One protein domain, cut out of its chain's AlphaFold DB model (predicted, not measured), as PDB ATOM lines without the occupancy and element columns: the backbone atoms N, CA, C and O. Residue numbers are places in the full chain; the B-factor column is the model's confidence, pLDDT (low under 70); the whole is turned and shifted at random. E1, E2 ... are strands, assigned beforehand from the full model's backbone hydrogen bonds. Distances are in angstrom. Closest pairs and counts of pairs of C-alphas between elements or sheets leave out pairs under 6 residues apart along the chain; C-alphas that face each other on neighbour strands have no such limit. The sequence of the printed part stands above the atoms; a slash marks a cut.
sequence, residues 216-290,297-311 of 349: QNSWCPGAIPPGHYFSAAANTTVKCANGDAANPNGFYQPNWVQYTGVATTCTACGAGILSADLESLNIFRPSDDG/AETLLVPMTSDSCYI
ATOM      1  N   GLN A 216     118.545 146.816  70.654       51.56
ATOM      2  CA  GLN A 216     117.181 146.830  71.188       51.56
ATOM      3  C   GLN A 216     116.521 145.476  70.897       51.56
ATOM      4  O   GLN A 216     116.641 144.948  69.791       51.56
ATOM      5  N   ASN A 217     115.875 144.897  71.911       53.72
ATOM      6  CA  ASN A 217     115.268 143.560  71.883       53.72
ATOM      7  C   ASN A 217     116.260 142.386  71.760       53.72
ATOM      8  O   ASN A 217     115.846 141.258  71.516       53.72
ATOM      9  N   SER A 218     117.562 142.623  71.938       58.00
ATOM     10  CA  SER A 218     118.574 141.570  72.054       58.00
ATOM     11  C   SER A 218     119.098 141.499  73.482       58.00
ATOM     12  O   SER A 218     119.334 142.515  74.133       58.00
ATOM     13  N   TRP A 219     119.292 140.281  73.976       57.38
ATOM     14  CA  TRP A 219     119.745 140.031  75.336       57.38
ATOM     15  C   TRP A 219     121.232 139.652  75.332       57.38
ATOM     16  O   TRP A 219     121.633 138.701  74.663       57.38
ATOM     17  N   CYS A 220     122.067 140.411  76.047       64.44
ATOM     18  CA  CYS A 220     123.493 140.113  76.151       64.44
ATOM     19  C   CYS A 220     123.773 139.112  77.270       64.44
ATOM     20  O   CYS A 220     123.243 139.286  78.369       64.44
ATOM     21  N   PRO A 221     124.667 138.136  77.042       51.62
ATOM     22  CA  PRO A 221     124.977 137.069  77.983       51.62
ATOM     23  C   PRO A 221     125.664 137.618  79.241       51.62
ATOM     24  O   PRO A 221     126.886 137.685  79.334       51.62
ATOM     25  N   GLY A 222     124.855 138.029  80.216       57.72
ATOM     26  CA  GLY A 222     125.270 138.330  81.588       57.72
ATOM     27  C   GLY A 222     124.615 137.373  82.582       57.72
ATOM     28  O   GLY A 222     125.307 136.741  83.373       57.72
ATOM     29  N   ALA A 223     123.292 137.218  82.496       67.94
ATOM     30  CA  ALA A 223     122.495 136.172  83.137       67.94
ATOM     31  C   ALA A 223     121.076 136.037  82.531       67.94
ATOM     32  O   ALA A 223     120.359 137.027  82.431       67.94
ATOM     33  N   ILE A 224     120.671 134.837  82.121       82.38
ATOM     34  CA  ILE A 224     119.326 134.539  81.617       82.38
ATOM     35  C   ILE A 224     118.320 134.906  82.715       82.38
ATOM     36  O   ILE A 224     118.539 134.495  83.860       82.38
ATOM     37  N   PRO A 225     117.266 135.683  82.411       87.62
ATOM     38  CA  PRO A 225     116.313 136.108  83.420       87.62
ATOM     39  C   PRO A 225     115.512 134.927  83.980       87.62
ATOM     40  O   PRO A 225     115.359 133.901  83.309       87.62
ATOM     41  N   PRO A 226     114.937 135.086  85.180       91.06
ATOM     42  CA  PRO A 226     113.983 134.128  85.703       91.06
ATOM     43  C   PRO A 226     112.811 133.864  84.739       91.06
ATOM     44  O   PRO A 226     112.426 134.711  83.926       91.06
ATOM     45  N   GLY A 227     112.283 132.644  84.796       91.62
ATOM     46  CA  GLY A 227     111.257 132.119  83.891       91.62
ATOM     47  C   GLY A 227     111.684 131.940  82.431       91.62
ATOM     48  O   GLY A 227     110.828 131.712  81.575       91.62
ATOM     49  N   HIS A 228     112.983 132.021  82.128       92.25
ATOM     50  CA  HIS A 228     113.526 131.810  80.787       92.25
ATOM     51  C   HIS A 228     114.741 130.865  80.786       92.25
ATOM     52  O   HIS A 228     115.392 130.633  81.805       92.25
ATOM     53  N   TYR A 229     115.068 130.338  79.608       90.31
ATOM     54  CA  TYR A 229     116.285 129.582  79.314       90.31
ATOM     55  C   TYR A 229     116.896 130.063  77.992       90.31
ATOM     56  O   TYR A 229     116.233 130.725  77.193       90.31
ATOM     57  N   PHE A 230     118.162 129.741  77.731       86.50
ATOM     58  CA  PHE A 230     118.781 130.051  76.444       86.50
ATOM     59  C   PHE A 230     118.677 128.853  75.499       86.50
ATOM     60  O   PHE A 230     119.191 127.771  75.792       86.50
ATOM     61  N   SER A 231     118.040 129.053  74.346       85.94
ATOM     62  CA  SER A 231     117.975 128.060  73.277       85.94
ATOM     63  C   SER A 231     119.156 128.250  72.334       85.94
ATOM     64  O   SER A 231     119.164 129.168  71.515       85.94
ATOM     65  N   ALA A 232     120.142 127.353  72.417       78.62
ATOM     66  CA  ALA A 232     121.294 127.369  71.515       78.62
ATOM     67  C   ALA A 232     120.884 127.191  70.042       78.62
ATOM     68  O   ALA A 232     121.472 127.816  69.166       78.62
ATOM     69  N   ALA A 233     119.842 126.394  69.773       80.94
ATOM     70  CA  ALA A 233     119.345 126.148  68.418       80.94
ATOM     71  C   ALA A 233     118.764 127.409  67.761       80.94
ATOM     72  O   ALA A 233     118.985 127.646  66.577       80.94
ATOM     73  N   ALA A 234     118.044 128.227  68.532       81.75
ATOM     74  CA  ALA A 234     117.462 129.481  68.052       81.75
ATOM     75  C   ALA A 234     118.358 130.704  68.327       81.75
ATOM     76  O   ALA A 234     118.000 131.818  67.954       81.75
ATOM     77  N   ASN A 235     119.498 130.499  68.998       79.06
ATOM     78  CA  ASN A 235     120.403 131.538  69.487       79.06
ATOM     79  C   ASN A 235     119.662 132.690  70.196       79.06
ATOM     80  O   ASN A 235     119.946 133.867  69.977       79.06
ATOM     81  N   THR A 236     118.658 132.346  71.009       85.19
ATOM     82  CA  THR A 236     117.777 133.318  71.666       85.19
ATOM     83  C   THR A 236     117.339 132.840  73.046       85.19
ATOM     84  O   THR A 236     117.390 131.650  73.368       85.19
ATOM     85  N   THR A 237     116.893 133.786  73.866       84.69
ATOM     86  CA  THR A 237     116.268 133.491  75.155       84.69
ATOM     87  C   THR A 237     114.814 133.109  74.918       84.69
ATOM     88  O   THR A 237     114.078 133.832  74.250       84.69
ATOM     89  N   VAL A 238     114.406 131.962  75.446       90.75
ATOM     90  CA  VAL A 238     113.062 131.406  75.290       90.75
ATOM     91  C   VAL A 238     112.431 131.289  76.671       90.75
ATOM     92  O   VAL A 238     113.091 130.927  77.644       90.75
ATOM     93  N   LYS A 239     111.149 131.628  76.769       93.12
ATOM     94  CA  LYS A 239     110.373 131.477  78.000       93.12
ATOM     95  C   LYS A 239     110.206 129.998  78.350       93.12
ATOM     96  O   LYS A 239     110.048 129.167  77.455       93.12
ATOM     97  N   CYS A 240     110.234 129.662  79.636       94.31
ATOM     98  CA  CYS A 240     109.918 128.308  80.082       94.31
ATOM     99  C   CYS A 240     108.499 127.919  79.641       94.31
ATOM    100  O   CYS A 240     107.577 128.728  79.709       94.31
ATOM    101  N   ALA A 241     108.328 126.688  79.156       95.06
ATOM    102  CA  ALA A 241     107.030 126.223  78.689       95.06
ATOM    103  C   ALA A 241     106.067 126.023  79.868       95.06
ATOM    104  O   ALA A 241     106.417 125.374  80.851       95.06
ATOM    105  N   ASN A 242     104.834 126.509  79.718       94.25
ATOM    106  CA  ASN A 242     103.761 126.363  80.709       94.25
ATOM    107  C   ASN A 242     103.161 124.943  80.764       94.25
ATOM    108  O   ASN A 242     102.400 124.600  81.666       94.25
ATOM    109  N   GLY A 243     103.533 124.098  79.801       87.81
ATOM    110  CA  GLY A 243     102.889 122.818  79.551       87.81
ATOM    111  C   GLY A 243     101.497 122.989  78.932       87.81
ATOM    112  O   GLY A 243     100.811 123.995  79.115       87.81
ATOM    113  N   ASP A 244     101.064 121.994  78.172       88.25
ATOM    114  CA  ASP A 244      99.752 121.945  77.536       88.25
ATOM    115  C   ASP A 244      99.233 120.498  77.444       88.25
ATOM    116  O   ASP A 244      99.757 119.586  78.079       88.25
ATOM    117  N   ALA A 245      98.147 120.283  76.697       82.81
ATOM    118  CA  ALA A 245      97.571 118.949  76.534       82.81
ATOM    119  C   ALA A 245      98.493 117.975  75.772       82.81
ATOM    120  O   ALA A 245      98.357 116.766  75.945       82.81
ATOM    121  N   ALA A 246      99.409 118.484  74.944       84.56
ATOM    122  CA  ALA A 246     100.369 117.686  74.186       84.56
ATOM    123  C   ALA A 246     101.684 117.470  74.958       84.56
ATOM    124  O   ALA A 246     102.316 116.427  74.811       84.56
ATOM    125  N   ASN A 247     102.073 118.423  75.807       86.00
ATOM    126  CA  ASN A 247     103.233 118.376  76.690       86.00
ATOM    127  C   ASN A 247     102.807 118.723  78.123       86.00
ATOM    128  O   ASN A 247     102.888 119.883  78.522       86.00
ATOM    129  N   PRO A 248     102.384 117.738  78.933       86.12
ATOM    130  CA  PRO A 248     101.723 117.981  80.218       86.12
ATOM    131  C   PRO A 248     102.655 118.459  81.342       86.12
ATOM    132  O   PRO A 248     102.250 118.474  82.502       86.12
ATOM    133  N   ASN A 249     103.894 118.831  81.024       91.75
ATOM    134  CA  ASN A 249     104.882 119.263  82.002       91.75
ATOM    135  C   ASN A 249     105.161 120.754  81.811       91.75
ATOM    136  O   ASN A 249     105.656 121.174  80.764       91.75
ATOM    137  N   GLY A 250     104.839 121.536  82.835       94.00
ATOM    138  CA  GLY A 250     105.268 122.915  82.976       94.00
ATOM    139  C   GLY A 250     106.679 123.009  83.539       94.00
ATOM    140  O   GLY A 250     107.188 122.083  84.183       94.00
ATOM    141  N   PHE A 251     107.315 124.147  83.294       96.12
ATOM    142  CA  PHE A 251     108.659 124.442  83.757       96.12
ATOM    143  C   PHE A 251     108.763 125.864  84.322       96.12
ATOM    144  O   PHE A 251     108.004 126.752  83.932       96.12
ATOM    145  N   TYR A 252     109.740 126.082  85.202       94.88
ATOM    146  CA  TYR A 252     110.062 127.377  85.807       94.88
ATOM    147  C   TYR A 252     111.581 127.597  85.896       94.88
ATOM    148  O   TYR A 252     112.366 126.655  85.748       94.88
ATOM    149  N   GLN A 253     112.024 128.834  86.135       93.56
ATOM    150  CA  GLN A 253     113.443 129.145  86.368       93.56
ATOM    151  C   GLN A 253     113.592 130.250  87.430       93.56
ATOM    152  O   GLN A 253     113.303 131.405  87.119       93.56
ATOM    153  N   PRO A 254     114.068 129.948  88.655       87.44
ATOM    154  CA  PRO A 254     113.955 130.871  89.793       87.44
ATOM    155  C   PRO A 254     115.017 131.957  89.838       87.44
ATOM    156  O   PRO A 254     114.789 133.017  90.410       87.44
ATOM    157  N   ASN A 255     116.184 131.709  89.254       86.12
ATOM    158  CA  ASN A 255     117.333 132.584  89.414       86.12
ATOM    159  C   ASN A 255     117.798 133.139  88.076       86.12
ATOM    160  O   ASN A 255     117.640 132.516  87.030       86.12
ATOM    161  N   TRP A 256     118.453 134.292  88.147       83.94
ATOM    162  CA  TRP A 256     119.287 134.785  87.064       83.94
ATOM    163  C   TRP A 256     120.441 133.802  86.834       83.94
ATOM    164  O   TRP A 256     121.290 133.635  87.714       83.94
ATOM    165  N   VAL A 257     120.490 133.140  85.674       81.19
ATOM    166  CA  VAL A 257     121.507 132.106  85.398       81.19
ATOM    167  C   VAL A 257     122.561 132.630  84.434       81.19
ATOM    168  O   VAL A 257     122.249 132.973  83.299       81.19
ATOM    169  N   GLN A 258     123.833 132.671  84.839       74.00
ATOM    170  CA  GLN A 258     124.907 133.041  83.912       74.00
ATOM    171  C   GLN A 258     124.958 132.073  82.726       74.00
ATOM    172  O   GLN A 258     124.929 130.855  82.900       74.00
ATOM    173  N   TYR A 259     125.072 132.616  81.514       69.56
ATOM    174  CA  TYR A 259     125.257 131.797  80.323       69.56
ATOM    175  C   TYR A 259     126.676 131.213  80.317       69.56
ATOM    176  O   TYR A 259     127.625 131.833  79.846       69.56
ATOM    177  N   THR A 260     126.821 130.013  80.870       66.38
ATOM    178  CA  THR A 260     128.062 129.219  80.856       66.38
ATOM    179  C   THR A 260     128.060 128.162  79.744       66.38
ATOM    180  O   THR A 260     128.882 127.253  79.753       66.38
ATOM    181  N   GLY A 261     127.104 128.243  78.808       62.84
ATOM    182  CA  GLY A 261     126.814 127.189  77.829       62.84
ATOM    183  C   GLY A 261     125.945 126.042  78.368       62.84
ATOM    184  O   GLY A 261     125.576 125.164  77.598       62.84
ATOM    185  N   VAL A 262     125.588 126.054  79.664       53.88
ATOM    186  CA  VAL A 262     124.868 124.951  80.344       53.88
ATOM    187  C   VAL A 262     123.477 125.339  80.863       53.88
ATOM    188  O   VAL A 262     122.697 124.479  81.256       53.88
ATOM    189  N   ALA A 263     123.131 126.628  80.857       59.81
ATOM    190  CA  ALA A 263     121.835 127.130  81.317       59.81
ATOM    191  C   ALA A 263     120.740 126.941  80.248       59.81
ATOM    192  O   ALA A 263     120.122 127.893  79.767       59.81
ATOM    193  N   THR A 264     120.569 125.697  79.812       64.81
ATOM    194  CA  THR A 264     119.775 125.325  78.637       64.81
ATOM    195  C   THR A 264     118.405 124.762  78.985       64.81
ATOM    196  O   THR A 264     117.616 124.521  78.076       64.81
ATOM    197  N   THR A 265     118.095 124.544  80.265       84.62
ATOM    198  CA  THR A 265     116.828 123.922  80.661       84.62
ATOM    199  C   THR A 265     116.190 124.632  81.847       84.62
ATOM    200  O   THR A 265     116.859 125.065  82.786       84.62
ATOM    201  N   CYS A 266     114.873 124.782  81.765       93.25
ATOM    202  CA  CYS A 266     114.047 125.175  82.891       93.25
ATOM    203  C   CYS A 266     113.840 123.977  83.825       93.25
ATOM    204  O   CYS A 266     113.898 122.820  83.400       93.25
ATOM    205  N   THR A 267     113.573 124.251  85.096       94.56
ATOM    206  CA  THR A 267     113.262 123.225  86.094       94.56
ATOM    207  C   THR A 267     111.833 122.742  85.882       94.56
ATOM    208  O   THR A 267     110.914 123.553  85.820       94.56
ATOM    209  N   ALA A 268     111.630 121.431  85.744       94.94
ATOM    210  CA  ALA A 268     110.293 120.865  85.587       94.94
ATOM    211  C   ALA A 268     109.485 121.001  86.886       94.94
ATOM    212  O   ALA A 268     110.006 120.751  87.973       94.94
ATOM    213  N   CYS A 269     108.198 121.321  86.768       94.75
ATOM    214  CA  CYS A 269     107.266 121.341  87.898       94.75
ATOM    215  C   CYS A 269     106.954 119.941  88.455       94.75
ATOM    216  O   CYS A 269     106.460 119.817  89.571       94.75
ATOM    217  N   GLY A 270     107.238 118.889  87.682       92.88
ATOM    218  CA  GLY A 270     106.897 117.498  87.980       92.88
ATOM    219  C   GLY A 270     106.040 116.881  86.873       92.88
ATOM    220  O   GLY A 270     105.555 117.579  85.985       92.88
ATOM    221  N   ALA A 271     105.877 115.557  86.903       90.69
ATOM    222  CA  ALA A 271     105.097 114.843  85.894       90.69
ATOM    223  C   ALA A 271     103.605 115.199  85.999       90.69
ATOM    224  O   ALA A 271     102.990 114.983  87.044       90.69
ATOM    225  N   GLY A 272     103.028 115.727  84.917       88.81
ATOM    226  CA  GLY A 272     101.617 116.130  84.871       88.81
ATOM    227  C   GLY A 272     101.297 117.423  85.629       88.81
ATOM    228  O   GLY A 272     100.121 117.718  85.848       88.81
ATOM    229  N   ILE A 273     102.318 118.178  86.045       92.38
ATOM    230  CA  ILE A 273     102.168 119.474  86.712       92.38
ATOM    231  C   ILE A 273     102.504 120.564  85.695       92.38
ATOM    232  O   ILE A 273     103.600 120.577  85.138       92.38
ATOM    233  N   LEU A 274     101.556 121.467  85.456       94.06
ATOM    234  CA  LEU A 274     101.678 122.604  84.540       94.06
ATOM    235  C   LEU A 274     102.330 123.798  85.250       94.06
ATOM    236  O   LEU A 274     102.460 123.792  86.472       94.06
ATOM    237  N   SER A 275     102.708 124.835  84.504       95.75
ATOM    238  CA  SER A 275     103.109 126.133  85.053       95.75
ATOM    239  C   SER A 275     102.328 127.285  84.429       95.75
ATOM    240  O   SER A 275     101.735 127.152  83.359       95.75
ATOM    241  N   ALA A 276     102.235 128.401  85.143       95.69
ATOM    242  CA  ALA A 276     101.552 129.612  84.714       95.69
ATOM    243  C   ALA A 276     102.443 130.840  84.905       95.69
ATOM    244  O   ALA A 276     103.342 130.866  85.737       95.69
ATOM    245  N   ASP A 277     102.142 131.888  84.151       95.88
ATOM    246  CA  ASP A 277     102.836 133.167  84.220       95.88
ATOM    247  C   ASP A 277     102.284 133.988  85.388       95.88
ATOM    248  O   ASP A 277     101.419 134.842  85.193       95.88
ATOM    249  N   LEU A 278     102.714 133.684  86.613       94.12
ATOM    250  CA  LEU A 278     102.148 134.307  87.818       94.12
ATOM    251  C   LEU A 278     103.043 135.384  88.431       94.12
ATOM    252  O   LEU A 278     102.559 136.206  89.208       94.12
ATOM    253  N   GLU A 279     104.326 135.416  88.082       94.25
ATOM    254  CA  GLU A 279     105.310 136.249  88.772       94.25
ATOM    255  C   GLU A 279     105.816 137.376  87.876       94.25
ATOM    256  O   GLU A 279     106.098 137.175  86.694       94.25
ATOM    257  N   SER A 280     105.932 138.581  88.435       92.75
ATOM    258  CA  SER A 280     106.344 139.770  87.695       92.75
ATOM    259  C   SER A 280     107.864 139.866  87.547       92.75
ATOM    260  O   SER A 280     108.618 139.981  88.512       92.75
ATOM    261  N   LEU A 281     108.316 139.902  86.298       88.62
ATOM    262  CA  LEU A 281     109.671 140.233  85.894       88.62
ATOM    263  C   LEU A 281     109.702 141.675  85.379       88.62
ATOM    264  O   LEU A 281     109.150 141.997  84.327       88.62
ATOM    265  N   ASN A 282     110.372 142.543  86.129       86.56
ATOM    266  CA  ASN A 282     110.567 143.937  85.748       86.56
ATOM    267  C   ASN A 282     111.705 144.063  84.728       86.56
ATOM    268  O   ASN A 282     112.842 143.674  85.005       86.56
ATOM    269  N   ILE A 283     111.403 144.646  83.571       80.19
ATOM    270  CA  ILE A 283     112.360 144.962  82.510       80.19
ATOM    271  C   ILE A 283     112.606 146.469  82.510       80.19
ATOM    272  O   ILE A 283     111.676 147.271  82.468       80.19
ATOM    273  N   PHE A 284     113.876 146.859  82.544       78.25
ATOM    274  CA  PHE A 284     114.309 148.256  82.541       78.25
ATOM    275  C   PHE A 284     114.905 148.622  81.180       78.25
ATOM    276  O   PHE A 284     115.531 147.781  80.525       78.25
ATOM    277  N   ARG A 285     114.722 149.872  80.733       69.69
ATOM    278  CA  ARG A 285     115.336 150.335  79.482       69.69
ATOM    279  C   ARG A 285     116.842 150.520  79.680       69.69
ATOM    280  O   ARG A 285     117.258 151.007  80.723       69.69
ATOM    281  N   PRO A 286     117.671 150.237  78.658       60.78
ATOM    282  CA  PRO A 286     119.113 150.482  78.736       60.78
ATOM    283  C   PRO A 286     119.503 151.949  78.987       60.78
ATOM    284  O   PRO A 286     120.621 152.206  79.422       60.78
ATOM    285  N   SER A 287     118.615 152.903  78.678       63.72
ATOM    286  CA  SER A 287     118.804 154.335  78.955       63.72
ATOM    287  C   SER A 287     118.682 154.689  80.435       63.72
ATOM    288  O   SER A 287     119.144 155.753  80.837       63.72
ATOM    289  N   ASP A 288     118.064 153.814  81.225       67.12
ATOM    290  CA  ASP A 288     117.813 154.034  82.640       67.12
ATOM    291  C   ASP A 288     119.014 153.463  83.401       67.12
ATOM    292  O   ASP A 288     119.049 152.314  83.840       67.12
ATOM    293  N   ASP A 289     120.064 154.274  83.488       55.59
ATOM    294  CA  ASP A 289     121.391 153.954  84.023       55.59
ATOM    295  C   ASP A 289     121.451 153.772  85.555       55.59
ATOM    296  O   ASP A 289     122.529 153.813  86.155       55.59
ATOM    297  N   GLY A 290     120.309 153.540  86.203       51.78
ATOM    298  CA  GLY A 290     120.194 153.473  87.660       51.78
ATOM    299  C   GLY A 290     119.959 154.829  88.337       51.78
ATOM    300  O   GLY A 290     120.106 154.933  89.555       51.78
ATOM    301  N   ALA A 297     110.315 149.730  82.617       80.12
ATOM    302  CA  ALA A 297     109.859 150.028  81.269       80.12
ATOM    303  C   ALA A 297     108.757 149.063  80.822       80.12
ATOM    304  O   ALA A 297     107.891 149.441  80.035       80.12
ATOM    305  N   GLU A 298     108.807 147.832  81.327       86.31
ATOM    306  CA  GLU A 298     107.818 146.792  81.095       86.31
ATOM    307  C   GLU A 298     107.808 145.821  82.282       86.31
ATOM    308  O   GLU A 298     108.844 145.562  82.900       86.31
ATOM    309  N   THR A 299     106.639 145.271  82.601       87.12
ATOM    310  CA  THR A 299     106.490 144.196  83.584       87.12
ATOM    311  C   THR A 299     105.899 142.991  82.867       87.12
ATOM    312  O   THR A 299     104.761 143.040  82.403       87.12
ATOM    313  N   LEU A 300     106.673 141.913  82.770       91.62
ATOM    314  CA  LEU A 300     106.268 140.659  82.135       91.62
ATOM    315  C   LEU A 300     105.909 139.624  83.193       91.62
ATOM    316  O   LEU A 300     106.603 139.510  84.195       91.62
ATOM    317  N   LEU A 301     104.859 138.840  82.960       94.44
ATOM    318  CA  LEU A 301     104.543 137.702  83.816       94.44
ATOM    319  C   LEU A 301     105.264 136.445  83.320       94.44
ATOM    320  O   LEU A 301     105.220 136.118  82.125       94.44
ATOM    321  N   VAL A 302     105.942 135.747  84.226       94.56
ATOM    322  CA  VAL A 302     106.799 134.594  83.919       94.56
ATOM    323  C   VAL A 302     106.677 133.510  84.999       94.56
ATOM    324  O   VAL A 302     106.328 133.833  86.134       94.56
ATOM    325  N   PRO A 303     106.988 132.239  84.682       94.19
ATOM    326  CA  PRO A 303     107.063 131.174  85.674       94.19
ATOM    327  C   PRO A 303     108.442 131.194  86.347       94.19
ATOM    328  O   PRO A 303     109.378 130.507  85.922       94.19
ATOM    329  N   MET A 304     108.616 132.050  87.352       92.06
ATOM    330  CA  MET A 304     109.907 132.261  88.008       92.06
ATOM    331  C   MET A 304     110.170 131.170  89.048       92.06
ATOM    332  O   MET A 304     111.153 130.453  88.923       92.06
ATOM    333  N   THR A 305     109.308 130.966  90.032       95.19
ATOM    334  CA  THR A 305     109.474 129.973  91.100       95.19
ATOM    335  C   THR A 305     108.543 128.772  90.935       95.19
ATOM    336  O   THR A 305     107.735 128.686  90.008       95.19
ATOM    337  N   SER A 306     108.648 127.819  91.865       94.62
ATOM    338  CA  SER A 306     107.716 126.696  91.980       94.62
ATOM    339  C   SER A 306     106.274 127.125  92.254       94.62
ATOM    340  O   SER A 306     105.371 126.324  92.033       94.62
ATOM    341  N   ASP A 307     106.030 128.362  92.696       94.81
ATOM    342  CA  ASP A 307     104.675 128.872  92.959       94.81
ATOM    343  C   ASP A 307     103.874 129.059  91.665       94.81
ATOM    344  O   ASP A 307     102.644 129.073  91.669       94.81
ATOM    345  N   SER A 308     104.576 129.132  90.535       95.12
ATOM    346  CA  SER A 308     103.973 129.115  89.211       95.12
ATOM    347  C   SER A 308     103.479 127.723  88.793       95.12
ATOM    348  O   SER A 308     102.753 127.624  87.806       95.12
ATOM    349  N   CYS A 309     103.831 126.647  89.509       94.88
ATOM    350  CA  CYS A 309     103.419 125.278  89.194       94.88
ATOM    351  C   CYS A 309     102.010 124.949  89.727       94.88
ATOM    352  O   CYS A 309     101.694 125.216  90.885       94.88
ATOM    353  N   TYR A 310     101.164 124.303  88.916       93.44
ATOM    354  CA  TYR A 310      99.796 123.934  89.301       93.44
ATOM    355  C   TYR A 310      99.271 122.676  88.582       93.44
ATOM    356  O   TYR A 310      99.771 122.264  87.537       93.44
ATOM    357  N   ILE A 311      98.206 122.082  89.128       89.56
ATOM    358  CA  ILE A 311      97.415 121.009  88.496       89.56
ATOM    359  C   ILE A 311      96.030 121.539  88.107       89.56
ATOM    360  O   ILE A 311      95.469 122.389  88.807       89.56
TER     361      ILE A 311
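AT A GLANCE: This is residues 216 to 290 and 297 to 311 of the 349 residues of an uncharacterized protein of Tetradesmus obliquus (UniProt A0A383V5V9). Little regular structure: an elongated body of loops holds two small antiparallel ribbons, E1 with E2 and E3 with E4, and the long stretch of residues 240 to 278, with no named element, reaches one end of the body near residues 244 and 272 and between these folds back beside E1 and E2 with residues 258 to 265. The printed part has 90 residues, 18 of them in four strands, E1 to E4 along the chain; the class is all strand. It is compact, radius of gyration of the C-alphas 13.5 A, and spans 42 by 26 by 19 A.

HOW THE PARTS SIT: E1, residues 228 to 231, and E2, residues 236 to 239, form a hairpin; N 229 and O 238, 2.8 A apart, are within hydrogen-bond range. E3, residues 279 to 283, and E4, residues 298 to 302, are antiparallel at 145 degrees; N 281 and O 300 are within range at 2.7 A. The closest C-alphas of E2 and E4, Lys 239 and Val 302, are 7.6 A apart.

IN THESE COORDINATES: E1 begins at C-alpha 228 (113.526, 131.810, 80.787); E3 measures 12.8 A and E4, ending at C-alpha 302 (106.799, 134.594, 83.919), 12.6 A.

THE WHOLE: Across the cut, C-alphas 290 and 297 are 12.6 A apart. The link E2 to E3 is long. Residues 216 to 223, 259 to 264 and 285 to 290 have pLDDT under 70.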